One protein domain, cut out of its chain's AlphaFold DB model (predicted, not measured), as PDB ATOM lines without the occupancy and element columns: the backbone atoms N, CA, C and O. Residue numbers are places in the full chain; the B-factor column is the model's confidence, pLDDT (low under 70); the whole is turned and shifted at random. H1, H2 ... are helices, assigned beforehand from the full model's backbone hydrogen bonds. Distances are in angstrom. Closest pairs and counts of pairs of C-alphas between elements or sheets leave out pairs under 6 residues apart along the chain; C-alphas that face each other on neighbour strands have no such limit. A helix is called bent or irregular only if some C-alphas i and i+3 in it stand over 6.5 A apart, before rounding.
ATOM      1  N   LYS A 941       9.242  20.478  15.980       81.94
ATOM      2  CA  LYS A 941       8.050  21.344  16.029       81.94
ATOM      3  C   LYS A 941       6.720  20.587  15.964       81.94
ATOM      4  O   LYS A 941       5.843  20.825  16.793       81.94
ATOM      5  N   ASP A 942       6.569  19.665  15.016       78.56
ATOM      6  CA  ASP A 942       5.310  18.935  14.822       78.56
ATOM      7  C   ASP A 942       5.035  17.942  15.963       78.56
ATOM      8  O   ASP A 942       3.922  17.896  16.492       78.56
ATOM      9  N   ARG A 943       6.066  17.219  16.423       81.75
ATOM     10  CA  ARG A 943       5.964  16.285  17.555       81.75
ATOM     11  C   ARG A 943       5.662  17.021  18.859       81.75
ATOM     12  O   ARG A 943       4.881  16.535  19.673       81.75
ATOM     13  N   PHE A 944       6.241  18.202  19.062       86.25
ATOM     14  CA  PHE A 944       5.966  19.002  20.253       86.25
ATOM     15  C   PHE A 944       4.511  19.476  20.288       86.25
ATOM     16  O   PHE A 944       3.832  19.301  21.299       86.25
ATOM     17  N   LYS A 945       3.985  19.985  19.168       86.62
ATOM     18  CA  LYS A 945       2.567  20.363  19.058       86.62
ATOM     19  C   LYS A 945       1.629  19.177  19.299       86.62
ATOM     20  O   LYS A 945       0.616  19.318  19.985       86.62
ATOM     21  N   GLU A 946       1.985  17.995  18.802       82.19
ATOM     22  CA  GLU A 946       1.240  16.763  19.071       82.19
ATOM     23  C   GLU A 946       1.234  16.414  20.571       82.19
ATOM     24  O   GLU A 946       0.168  16.170  21.144       82.19
ATOM     25  N   LYS A 947       2.389  16.474  21.242       83.94
ATOM     26  CA  LYS A 947       2.496  16.248  22.692       83.94
ATOM     27  C   LYS A 947       1.704  17.266  23.512       83.94
ATOM     28  O   LYS A 947       0.999  16.885  24.447       83.94
ATOM     29  N   ILE A 948       1.734  18.546  23.130       86.00
ATOM     30  CA  ILE A 948       0.902  19.588  23.752       86.00
ATOM     31  C   ILE A 948      -0.579  19.200  23.658       86.00
ATOM     32  O   ILE A 948      -1.295  19.294  24.654       86.00
ATOM     33  N   SER A 949      -1.027  18.693  22.503       81.94
ATOM     34  CA  SER A 949      -2.426  18.302  22.288       81.94
ATOM     35  C   SER A 949      -2.876  17.069  23.089       81.94
ATOM     36  O   SER A 949      -4.048  16.999  23.465       81.94
ATOM     37  N   LYS A 950      -1.960  16.127  23.360       79.44
ATOM     38  CA  LYS A 950      -2.204  14.884  24.119       79.44
ATOM     39  C   LYS A 950      -2.087  15.062  25.636       79.44
ATOM     40  O   LYS A 950      -2.678  14.298  26.393       79.44
ATOM     41  N   SER A 951      -1.331  16.062  26.076       81.06
ATOM     42  CA  SER A 951      -1.137  16.378  27.492       81.06
ATOM     43  C   SER A 951      -2.333  17.123  28.109       81.06
ATOM     44  O   SER A 951      -3.132  17.762  27.422       81.06
ATOM     45  N   THR A 952      -2.450  17.088  29.439       76.06
ATOM     46  CA  THR A 952      -3.496  17.808  30.182       76.06
ATOM     47  C   THR A 952      -3.368  19.320  29.996       76.06
ATOM     48  O   THR A 952      -2.389  19.907  30.447       76.06
ATOM     49  N   ARG A 953      -4.358  19.967  29.370       76.75
ATOM     50  CA  ARG A 953      -4.332  21.419  29.120       76.75
ATOM     51  C   ARG A 953      -4.263  22.232  30.416       76.75
ATOM     52  O   ARG A 953      -4.785  21.820  31.452       76.75
ATOM     53  N   TRP A 954      -3.692  23.431  30.315       77.56
ATOM     54  CA  TRP A 954      -3.803  24.466  31.343       77.56
ATOM     55  C   TRP A 954      -5.265  24.711  31.742       77.56
ATOM     56  O   TRP A 954      -6.166  24.709  30.897       77.56
ATOM     57  N   ARG A 955      -5.509  24.945  33.035       68.44
ATOM     58  CA  ARG A 955      -6.852  25.240  33.552       68.44
ATOM     59  C   ARG A 955      -7.228  26.680  33.190       68.44
ATOM     60  O   ARG A 955      -6.443  27.593  33.416       68.44
ATOM     61  N   SER A 956      -8.439  26.884  32.670       65.00
ATOM     62  CA  SER A 956      -9.047  28.220  32.535       65.00
ATOM     63  C   SER A 956      -8.310  29.212  31.611       65.00
ATOM     64  O   SER A 956      -8.218  30.393  31.936       65.00
ATOM     65  N   LEU A 957      -7.814  28.764  30.448       80.00
ATOM     66  CA  LEU A 957      -7.272  29.657  29.411       80.00
ATOM     67  C   LEU A 957      -8.306  30.007  28.319       80.00
ATOM     68  O   LEU A 957      -9.166  29.177  28.002       80.00
ATOM     69  N   PRO A 958      -8.239  31.214  27.716       76.50
ATOM     70  CA  PRO A 958      -9.130  31.618  26.628       76.50
ATOM     71  C   PRO A 958      -9.050  30.667  25.431       76.50
ATOM     72  O   PRO A 958      -7.992  30.124  25.131       76.50
ATOM     73  N   LYS A 959     -10.129  30.552  24.644       76.44
ATOM     74  CA  LYS A 959     -10.129  29.747  23.399       76.44
ATOM     75  C   LYS A 959      -9.075  30.199  22.375       76.44
ATOM     76  O   LYS A 959      -8.706  29.412  21.508       76.44
ATOM     77  N   LYS A 960      -8.618  31.455  22.468       79.19
ATOM     78  CA  LYS A 960      -7.514  32.014  21.672       79.19
ATOM     79  C   LYS A 960      -6.157  31.364  22.015       79.19
ATOM     80  O   LYS A 960      -5.293  31.316  21.149       79.19
ATOM     81  N   TRP A 961      -5.985  30.815  23.224       84.56
ATOM     82  CA  TRP A 961      -4.807  30.039  23.622       84.56
ATOM     83  C   TRP A 961      -4.907  28.606  23.085       84.56
ATOM     84  O   TRP A 961      -5.473  27.707  23.713       84.56
ATOM     85  N   ASN A 962      -4.414  28.409  21.867       85.31
ATOM     86  CA  ASN A 962      -4.387  27.115  21.192       85.31
ATOM     87  C   ASN A 962      -2.978  26.490  21.247       85.31
ATOM     88  O   ASN A 962      -2.043  27.078  21.782       85.31
ATOM     89  N   VAL A 963      -2.833  25.294  20.673       85.75
ATOM     90  CA  VAL A 963      -1.556  24.558  20.624       85.75
ATOM     91  C   VAL A 963      -0.439  25.381  19.971       85.75
ATOM     92  O   VAL A 963       0.713  25.276  20.380       85.75
ATOM     93  N   ASP A 964      -0.764  26.222  18.987       84.50
ATOM     94  CA  ASP A 964       0.214  27.074  18.307       84.50
ATOM     95  C   ASP A 964       0.674  28.240  19.185       84.50
ATOM     96  O   ASP A 964       1.867  28.529  19.217       84.50
ATOM     97  N   MET A 965      -0.239  28.868  19.935       86.00
ATOM     98  CA  MET A 965       0.116  29.931  20.881       86.00
ATOM     99  C   MET A 965       0.893  29.376  22.076       86.00
ATOM    100  O   MET A 965       1.837  30.008  22.536       86.00
ATOM    101  N   GLU A 966       0.538  28.180  22.554       89.81
ATOM    102  CA  GLU A 966       1.284  27.496  23.614       89.81
ATOM    103  C   GLU A 966       2.690  27.099  23.138       89.81
ATOM    104  O   GLU A 966       3.663  27.301  23.860       89.81
ATOM    105  N   PHE A 967       2.822  26.617  21.897       90.62
ATOM    106  CA  PHE A 967       4.122  26.383  21.265       90.62
ATOM    107  C   PHE A 967       4.935  27.681  21.135       90.62
ATOM    108  O   PHE A 967       6.111  27.692  21.480       90.62
ATOM    109  N   LEU A 968       4.316  28.778  20.680       87.75
ATOM    110  CA  LEU A 968       4.969  30.084  20.537       87.75
ATOM    111  C   LEU A 968       5.438  30.642  21.886       87.75
ATOM    112  O   LEU A 968       6.521  31.215  21.980       87.75
ATOM    113  N   TYR A 969       4.638  30.461  22.936       90.62
ATOM    114  CA  TYR A 969       5.028  30.791  24.301       90.62
ATOM    115  C   TYR A 969       6.283  30.014  24.705       90.62
ATOM    116  O   TYR A 969       7.259  30.625  25.122       90.62
ATOM    117  N   PHE A 970       6.314  28.698  24.489       92.00
ATOM    118  CA  PHE A 970       7.480  27.867  24.794       92.00
ATOM    119  C   PHE A 970       8.719  28.178  23.939       92.00
ATOM    120  O   PHE A 970       9.832  28.130  24.455       92.00
ATOM    121  N   GLU A 971       8.546  28.561  22.673       89.81
ATOM    122  CA  GLU A 971       9.636  29.054  21.821       89.81
ATOM    123  C   GLU A 971      10.236  30.355  22.379       89.81
ATOM    124  O   GLU A 971      11.447  30.565  22.336       89.81
ATOM    125  N   LYS A 972       9.399  31.228  22.949       87.50
ATOM    126  CA  LYS A 972       9.860  32.455  23.605       87.50
ATOM    127  C   LYS A 972      10.465  32.201  24.981       87.50
ATOM    128  O   LYS A 972      11.433  32.874  25.312       87.50
ATOM    129  N   VAL A 973       9.961  31.227  25.742       88.38
ATOM    130  CA  VAL A 973      10.578  30.788  27.007       88.38
ATOM    131  C   VAL A 973      12.006  30.303  26.759       88.38
ATOM    132  O   VAL A 973      12.903  30.691  27.497       88.38
ATOM    133  N   GLU A 974      12.244  29.517  25.704       89.44
ATOM    134  CA  GLU A 974      13.591  29.033  25.367       89.44
ATOM    135  C   GLU A 974      14.551  30.178  25.007       89.44
ATOM    136  O   GLU A 974      15.666  30.220  25.525       89.44
ATOM    137  N   LYS A 975      14.090  31.155  24.211       84.12
ATOM    138  CA  LYS A 975      14.904  32.306  23.782       84.12
ATOM    139  C   LYS A 975      15.146  33.343  24.883       84.12
ATOM    140  O   LYS A 975      16.219  33.933  24.935       84.12
ATOM    141  N   GLN A 976      14.146  33.625  25.721       82.38
ATOM    142  CA  GLN A 976      14.214  34.683  26.742       82.38
ATOM    143  C   GLN A 976      14.685  34.176  28.114       82.38
ATOM    144  O   GLN A 976      15.163  34.973  28.924       82.38
ATOM    145  N   GLY A 977      14.606  32.866  28.358       82.62
ATOM    146  CA  GLY A 977      15.022  32.238  29.605       82.62
ATOM    147  C   GLY A 977      14.025  32.393  30.762       82.62
ATOM    148  O   GLY A 977      13.009  33.086  30.673       82.62
ATOM    149  N   PHE A 978      14.331  31.738  31.881       77.81
ATOM    150  CA  PHE A 978      13.657  31.929  33.167       77.81
ATOM    151  C   PHE A 978      14.031  33.291  33.799       77.81
ATOM    152  O   PHE A 978      15.045  33.891  33.455       77.81
ATOM    153  N   GLY A 979      13.205  33.817  34.704       66.00
ATOM    154  CA  GLY A 979      13.431  35.097  35.390       66.00
ATOM    155  C   GLY A 979      12.696  36.313  34.813       66.00
ATOM    156  O   GLY A 979      12.505  37.285  35.538       66.00
ATOM    157  N   ASN A 980      12.226  36.276  33.557       68.69
ATOM    158  CA  ASN A 980      11.447  37.383  32.979       68.69
ATOM    159  C   ASN A 980      10.311  36.923  32.044       68.69
ATOM    160  O   ASN A 980      10.147  37.392  30.922       68.69
ATOM    161  N   LEU A 981       9.498  35.975  32.526       77.25
ATOM    162  CA  LEU A 981       8.374  35.396  31.774       77.25
ATOM    163  C   LEU A 981       7.293  36.423  31.394       77.25
ATOM    164  O   LEU A 981       6.490  36.166  30.501       77.25
ATOM    165  N   GLN A 982       7.256  37.576  32.065       77.88
ATOM    166  CA  GLN A 982       6.306  38.644  31.769       77.88
ATOM    167  C   GLN A 982       6.620  39.340  30.436       77.88
ATOM    168  O   GLN A 982       5.693  39.681  29.698       77.88
ATOM    169  N   ASP A 983       7.900  39.465  30.080       78.69
ATOM    170  CA  ASP A 983       8.341  40.118  28.842       78.69
ATOM    171  C   ASP A 983       7.973  39.323  27.583       78.69
ATOM    172  O   ASP A 983       7.741  39.903  26.520       78.69
ATOM    173  N   ILE A 984       7.773  38.006  27.713       83.00
ATOM    174  CA  ILE A 984       7.271  37.132  26.640       83.00
ATOM    175  C   ILE A 984       5.925  37.639  26.094       83.00
ATOM    176  O   ILE A 984       5.628  37.500  24.902       83.00
ATOM    177  N   PHE A 985       5.118  38.256  26.959       80.19
ATOM    178  CA  PHE A 985       3.795  38.776  26.631       80.19
ATOM    179  C   PHE A 985       3.799  40.242  26.183       80.19
ATOM    180  O   PHE A 985       2.727  40.767  25.900       80.19
ATOM    181  N   GLN A 986       4.959  40.903  26.081       72.38
ATOM    182  CA  GLN A 986       5.073  42.216  25.427       72.38
ATOM    183  C   GLN A 986       5.065  42.099  23.894       72.38
ATOM    184  O   GLN A 986       4.768  43.058  23.183       72.38
ATOM    185  N   ASP A 987       5.352  40.909  23.367       70.44
ATOM    186  CA  ASP A 987       5.320  40.633  21.938       70.44
ATOM    187  C   ASP A 987       3.880  40.647  21.388       70.44
ATOM    188  O   ASP A 987       2.953  40.081  21.979       70.44
ATOM    189  N   SER A 988       3.715  41.289  20.227       59.12
ATOM    190  CA  SER A 988       2.434  41.586  19.577       59.12
ATOM    191  C   SER A 988       1.486  40.392  19.396       59.12
ATOM    192  O   SER A 988       0.276  40.597  19.391       59.12
ATOM    193  N   GLU A 989       1.990  39.159  19.274       72.50
ATOM    194  CA  GLU A 989       1.140  37.980  19.039       72.50
ATOM    195  C   GLU A 989       0.609  37.330  20.328       72.50
ATOM    196  O   GLU A 989      -0.481  36.757  20.322       72.50
ATOM    197  N   LEU A 990       1.342  37.421  21.447       78.81
ATOM    198  CA  LEU A 990       0.910  36.867  22.741       78.81
ATOM    199  C   LEU A 990       0.180  37.908  23.602       78.81
ATOM    200  O   LEU A 990      -0.734  37.547  24.348       78.81
ATOM    201  N   SER A 991       0.531  39.192  23.457       68.38
ATOM    202  CA  SER A 991      -0.098  40.314  24.169       68.38
ATOM    203  C   SER A 991      -1.597  40.435  23.874       68.38
ATOM    204  O   SER A 991      -2.390  40.752  24.757       68.38
ATOM    205  N   GLN A 992      -2.009  40.097  22.648       70.25
ATOM    206  CA  GLN A 992      -3.399  40.177  22.185       70.25
ATOM    207  C   GLN A 992      -4.296  39.028  22.680       70.25
ATOM    208  O   GLN A 992      -5.505  39.033  22.424       70.25
ATOM    209  N   ILE A 993      -3.738  38.012  23.351       77.50
ATOM    210  CA  ILE A 993      -4.516  36.854  23.816       77.50
ATOM    211  C   ILE A 993      -5.278  37.170  25.106       77.50
ATOM    212  O   ILE A 993      -6.399  36.684  25.287       77.50
ATOM    213  N   PHE A 994      -4.679  37.962  25.998       76.56
ATOM    214  CA  PHE A 994      -5.178  38.198  27.351       76.56
ATOM    215  C   PHE A 994      -5.680  39.633  27.520       76.56
ATOM    216  O   PHE A 994      -4.955  40.514  27.967       76.56
ATOM    217  N   GLU A 995      -6.960  39.852  27.222       60.41
ATOM    218  CA  GLU A 995      -7.637  41.148  27.404       60.41
ATOM    219  C   GLU A 995      -7.813  41.510  28.897       60.41
ATOM    220  O   GLU A 995      -7.902  42.680  29.260       60.41
ATOM    221  N   SER A 996      -7.809  40.512  29.795       55.03
ATOM    222  CA  SER A 996      -8.098  40.680  31.225       55.03
ATOM    223  C   SER A 996      -6.892  40.591  32.173       55.03
ATOM    224  O   SER A 996      -7.100  40.534  33.389       55.03
ATOM    225  N   GLY A 997      -5.666  40.607  31.640       66.69
ATOM    226  CA  GLY A 997      -4.420  40.354  32.374       66.69
ATOM    227  C   GLY A 997      -3.944  38.900  32.249       66.69
ATOM    228  O   GLY A 997      -4.751  37.985  32.073       66.69
ATOM    229  N   ILE A 998      -2.625  38.693  32.304       76.00
ATOM    230  CA  ILE A 998      -1.986  37.385  32.089       76.00
ATOM    231  C   ILE A 998      -2.186  36.504  33.336       76.00
ATOM    232  O   ILE A 998      -1.870  36.944  34.445       76.00
ATOM    233  N   PRO A 999      -2.695  35.267  33.200       77.12
ATOM    234  CA  PRO A 999      -2.824  34.339  34.319       77.12
ATOM    235  C   PRO A 999      -1.486  34.066  35.012       77.12
ATOM    236  O   PRO A 999      -0.487  33.776  34.355       77.12
ATOM    237  N   SER A1000      -1.480  34.086  36.348       71.81
ATOM    238  CA  SER A1000      -0.253  33.957  37.147       71.81
ATOM    239  C   SER A1000       0.517  32.662  36.879       71.81
ATOM    240  O   SER A1000       1.738  32.688  36.892       71.81
ATOM    241  N   PHE A1001      -0.162  31.555  36.562       74.88
ATOM    242  CA  PHE A1001       0.484  30.263  36.287       74.88
ATOM    243  C   PHE A1001       1.316  30.231  34.987       74.88
ATOM    244  O   PHE A1001       2.136  29.337  34.810       74.88
ATOM    245  N   LEU A1002       1.130  31.197  34.074       77.81
ATOM    246  CA  LEU A1002       1.999  31.400  32.900       77.81
ATOM    247  C   LEU A1002       3.208  32.302  33.214       77.81
ATOM    248  O   LEU A1002       4.092  32.474  32.377       77.81
ATOM    249  N   LEU A1003       3.226  32.903  34.404       74.62
ATOM    250  CA  LEU A1003       4.278  33.792  34.890       74.62
ATOM    251  C   LEU A1003       5.085  33.157  36.033       74.62
ATOM    252  O   LEU A1003       6.173  33.628  36.348       74.62
ATOM    253  N   THR A1004       4.575  32.091  36.653       74.75
ATOM    254  CA  THR A1004       5.267  31.332  37.698       74.75
ATOM    255  C   THR A1004       6.065  30.188  37.092       74.75
ATOM    256  O   THR A1004       5.511  29.230  36.553       74.75
ATOM    257  N   GLU A1005       7.380  30.248  37.250       74.75
ATOM    258  CA  GLU A1005       8.314  29.283  36.667       74.75
ATOM    259  C   GLU A1005       8.063  27.841  37.106       74.75
ATOM    260  O   GLU A1005       8.218  26.932  36.300       74.75
ATOM    261  N   GLU A1006       7.642  27.616  38.354       73.38
ATOM    262  CA  GLU A1006       7.350  26.272  38.861       73.38
ATOM    263  C   GLU A1006       6.252  25.584  38.030       73.38
ATOM    264  O   GLU A1006       6.363  24.406  37.688       73.38
ATOM    265  N   ASP A1007       5.216  26.330  37.642       79.00
ATOM    266  CA  ASP A1007       4.121  25.819  36.819       79.00
ATOM    267  C   ASP A1007       4.550  25.624  35.359       79.00
ATOM    268  O   ASP A1007       4.157  24.641  34.726       79.00
ATOM    269  N   VAL A1008       5.415  26.498  34.836       83.44
ATOM    270  CA  VAL A1008       6.004  26.361  33.495       83.44
ATOM    271  C   VAL A1008       6.908  25.129  33.419       83.44
ATOM    272  O   VAL A1008       6.768  24.330  32.497       83.44
ATOM    273  N   VAL A1009       7.771  24.913  34.414       83.06
ATOM    274  CA  VAL A1009       8.625  23.720  34.537       83.06
ATOM    275  C   VAL A1009       7.774  22.456  34.652       83.06
ATOM    276  O   VAL A1009       8.002  21.495  33.917       83.06
ATOM    277  N   LYS A1010       6.741  22.455  35.506       83.62
ATOM    278  CA  LYS A1010       5.784  21.338  35.593       83.62
ATOM    279  C   LYS A1010       5.135  21.059  34.242       83.62
ATOM    280  O   LYS A1010       5.020  19.898  33.857       83.62
ATOM    281  N   ARG A1011       4.737  22.098  33.503       88.62
ATOM    282  CA  ARG A1011       4.143  21.938  32.174       88.62
ATOM    283  C   ARG A1011       5.133  21.346  31.173       88.62
ATOM    284  O   ARG A1011       4.741  20.438  30.445       88.62
ATOM    285  N   ILE A1012       6.386  21.805  31.157       89.00
ATOM    286  CA  ILE A1012       7.446  21.252  30.299       89.00
ATOM    287  C   ILE A1012       7.629  19.760  30.586       89.00
ATOM    288  O   ILE A1012       7.591  18.964  29.651       89.00
ATOM    289  N   ASN A1013       7.728  19.374  31.861       86.44
ATOM    290  CA  ASN A1013       7.873  17.974  32.269       86.44
ATOM    291  C   ASN A1013       6.665  17.133  31.830       86.44
ATOM    292  O   ASN A1013       6.831  16.096  31.200       86.44
ATOM    293  N   VAL A1014       5.440  17.616  32.065       85.81
ATOM    294  CA  VAL A1014       4.206  16.925  31.647       85.81
ATOM    295  C   VAL A1014       4.146  16.727  30.131       85.81
ATOM    296  O   VAL A1014       3.695  15.681  29.670       85.81
ATOM    297  N   ILE A1015       4.572  17.716  29.337       86.06
ATOM    298  CA  ILE A1015       4.592  17.581  27.875       86.06
ATOM    299  C   ILE A1015       5.729  16.650  27.434       86.06
ATOM    300  O   ILE A1015       5.542  15.847  26.521       86.06
ATOM    301  N   HIS A1016       6.892  16.727  28.083       84.69
ATOM    302  CA  HIS A1016       8.027  15.848  27.828       84.69
ATOM    303  C   HIS A1016       7.654  14.374  28.054       84.69
ATOM    304  O   HIS A1016       7.841  13.560  27.145       84.69
ATOM    305  N   ASP A1017       7.030  14.079  29.195       80.88
ATOM    306  CA  ASP A1017       6.700  12.733  29.679       80.88
ATOM    307  C   ASP A1017       5.385  12.178  29.096       80.88
ATOM    308  O   ASP A1017       5.037  11.018  29.312       80.88
ATOM    309  N   ALA A1018       4.665  12.963  28.281       72.31
ATOM    310  CA  ALA A1018       3.440  12.537  27.590       72.31
ATOM    311  C   ALA A1018       3.632  11.340  26.626       72.31
ATOM    312  O   ALA A1018       2.652  10.843  26.070       72.31
ATOM    313  N   ASP A1019       4.872  10.873  26.436       55.69
ATOM    314  CA  ASP A1019       5.217   9.674  25.668       55.69
ATOM    315  C   ASP A1019       5.172   8.361  26.491       55.69
ATOM    316  O   ASP A1019       5.281   7.296  25.890       55.69
TER     317      ASP A1019
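What this domain is: This is residues 941 to 1019 of the 1233 residues of an uncharacterized protein of Tritrichomonas foetus (UniProt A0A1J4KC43). What does the model look like? The longest helix, H5, packs with its last residues, 1015 to 1019, on H1, and H1 also packs on the first residues of H2, 963 to 967, while H5 and H2 stay apart. H2 is the helix nearest to the middle, and the short helices H3 and H4 lie on the side of H2 away from H1. What is it built of? The printed part has 79 residues, with five named helices in the order H1, H2, H3, H4, H5 and no named strand; the class is all helix. How large is its outline? It is compact and rounded, with a radius of gyration of the C-alphas of 11.9 A and spans of 33 by 27 by 21 A.

Where its parts are: Where is the longest helix? H5, residues 1005 to 1019, measures 22.7 A from C-alpha 1005 at (8.314, 29.283, 36.667) to C-alpha 1019 at (5.217, 9.674, 25.668). It is irregular, with C-alphas 1016 and 1019 7.1 A apart. Where are the others? H2 is residues 963 to 976, 19.7 A long, and H1 is residues 941 to 950, 14.6 A long from C-alpha 941 at (8.050, 21.344, 16.029). H3 is residues 983 to 986, 5.2 A, and H4 is residues 988 to 991, 5.4 A.

How they stand to each other: What does H5 touch? With residues 1015 to 1019 alone it touches H1, about perpendicular at 86 degrees; the closest C-alphas, those of Lys 947 and Ile 1015, are 5.7 A apart. H5 is apart from H2, H3 and H4. How does H2 stand? With residues 963 to 967 alone it touches H1, at a steep tilt of 59 degrees, opposite ways; the closest C-alphas, of Lys 945 and Val 963, are 6.1 A apart. It touches H3, the closest C-alphas being Lys 972 and Ile 984 at 6.1 A, and is close but not clearly touching to H4, the closest being Met 965 and Leu 990 at 7.2 A. What do the helix backbones show? In H1 and H2 every O i to N i+4 pair is within hydrogen-bond range, and in H5 10 of 11 are. H3 and H4 are too short for such a pair; the one O i to N i+3 pair is within range in H3 and not in H4.

The domain as a whole: How far does it reach? The two C-alphas farthest apart, of Ser 996 and Asp 1019, are 34.2 A apart, and the printed part has no cut. Which links are long? Those from H1 to H2, 12 residues, and from H4 to H5, 13 residues, are long. Where is confidence low? The mean pLDDT of the printed part is 79.0, and residues 955 to 956, 979 to 980, 988, 991, 995 to 997 and 1019 are under 70.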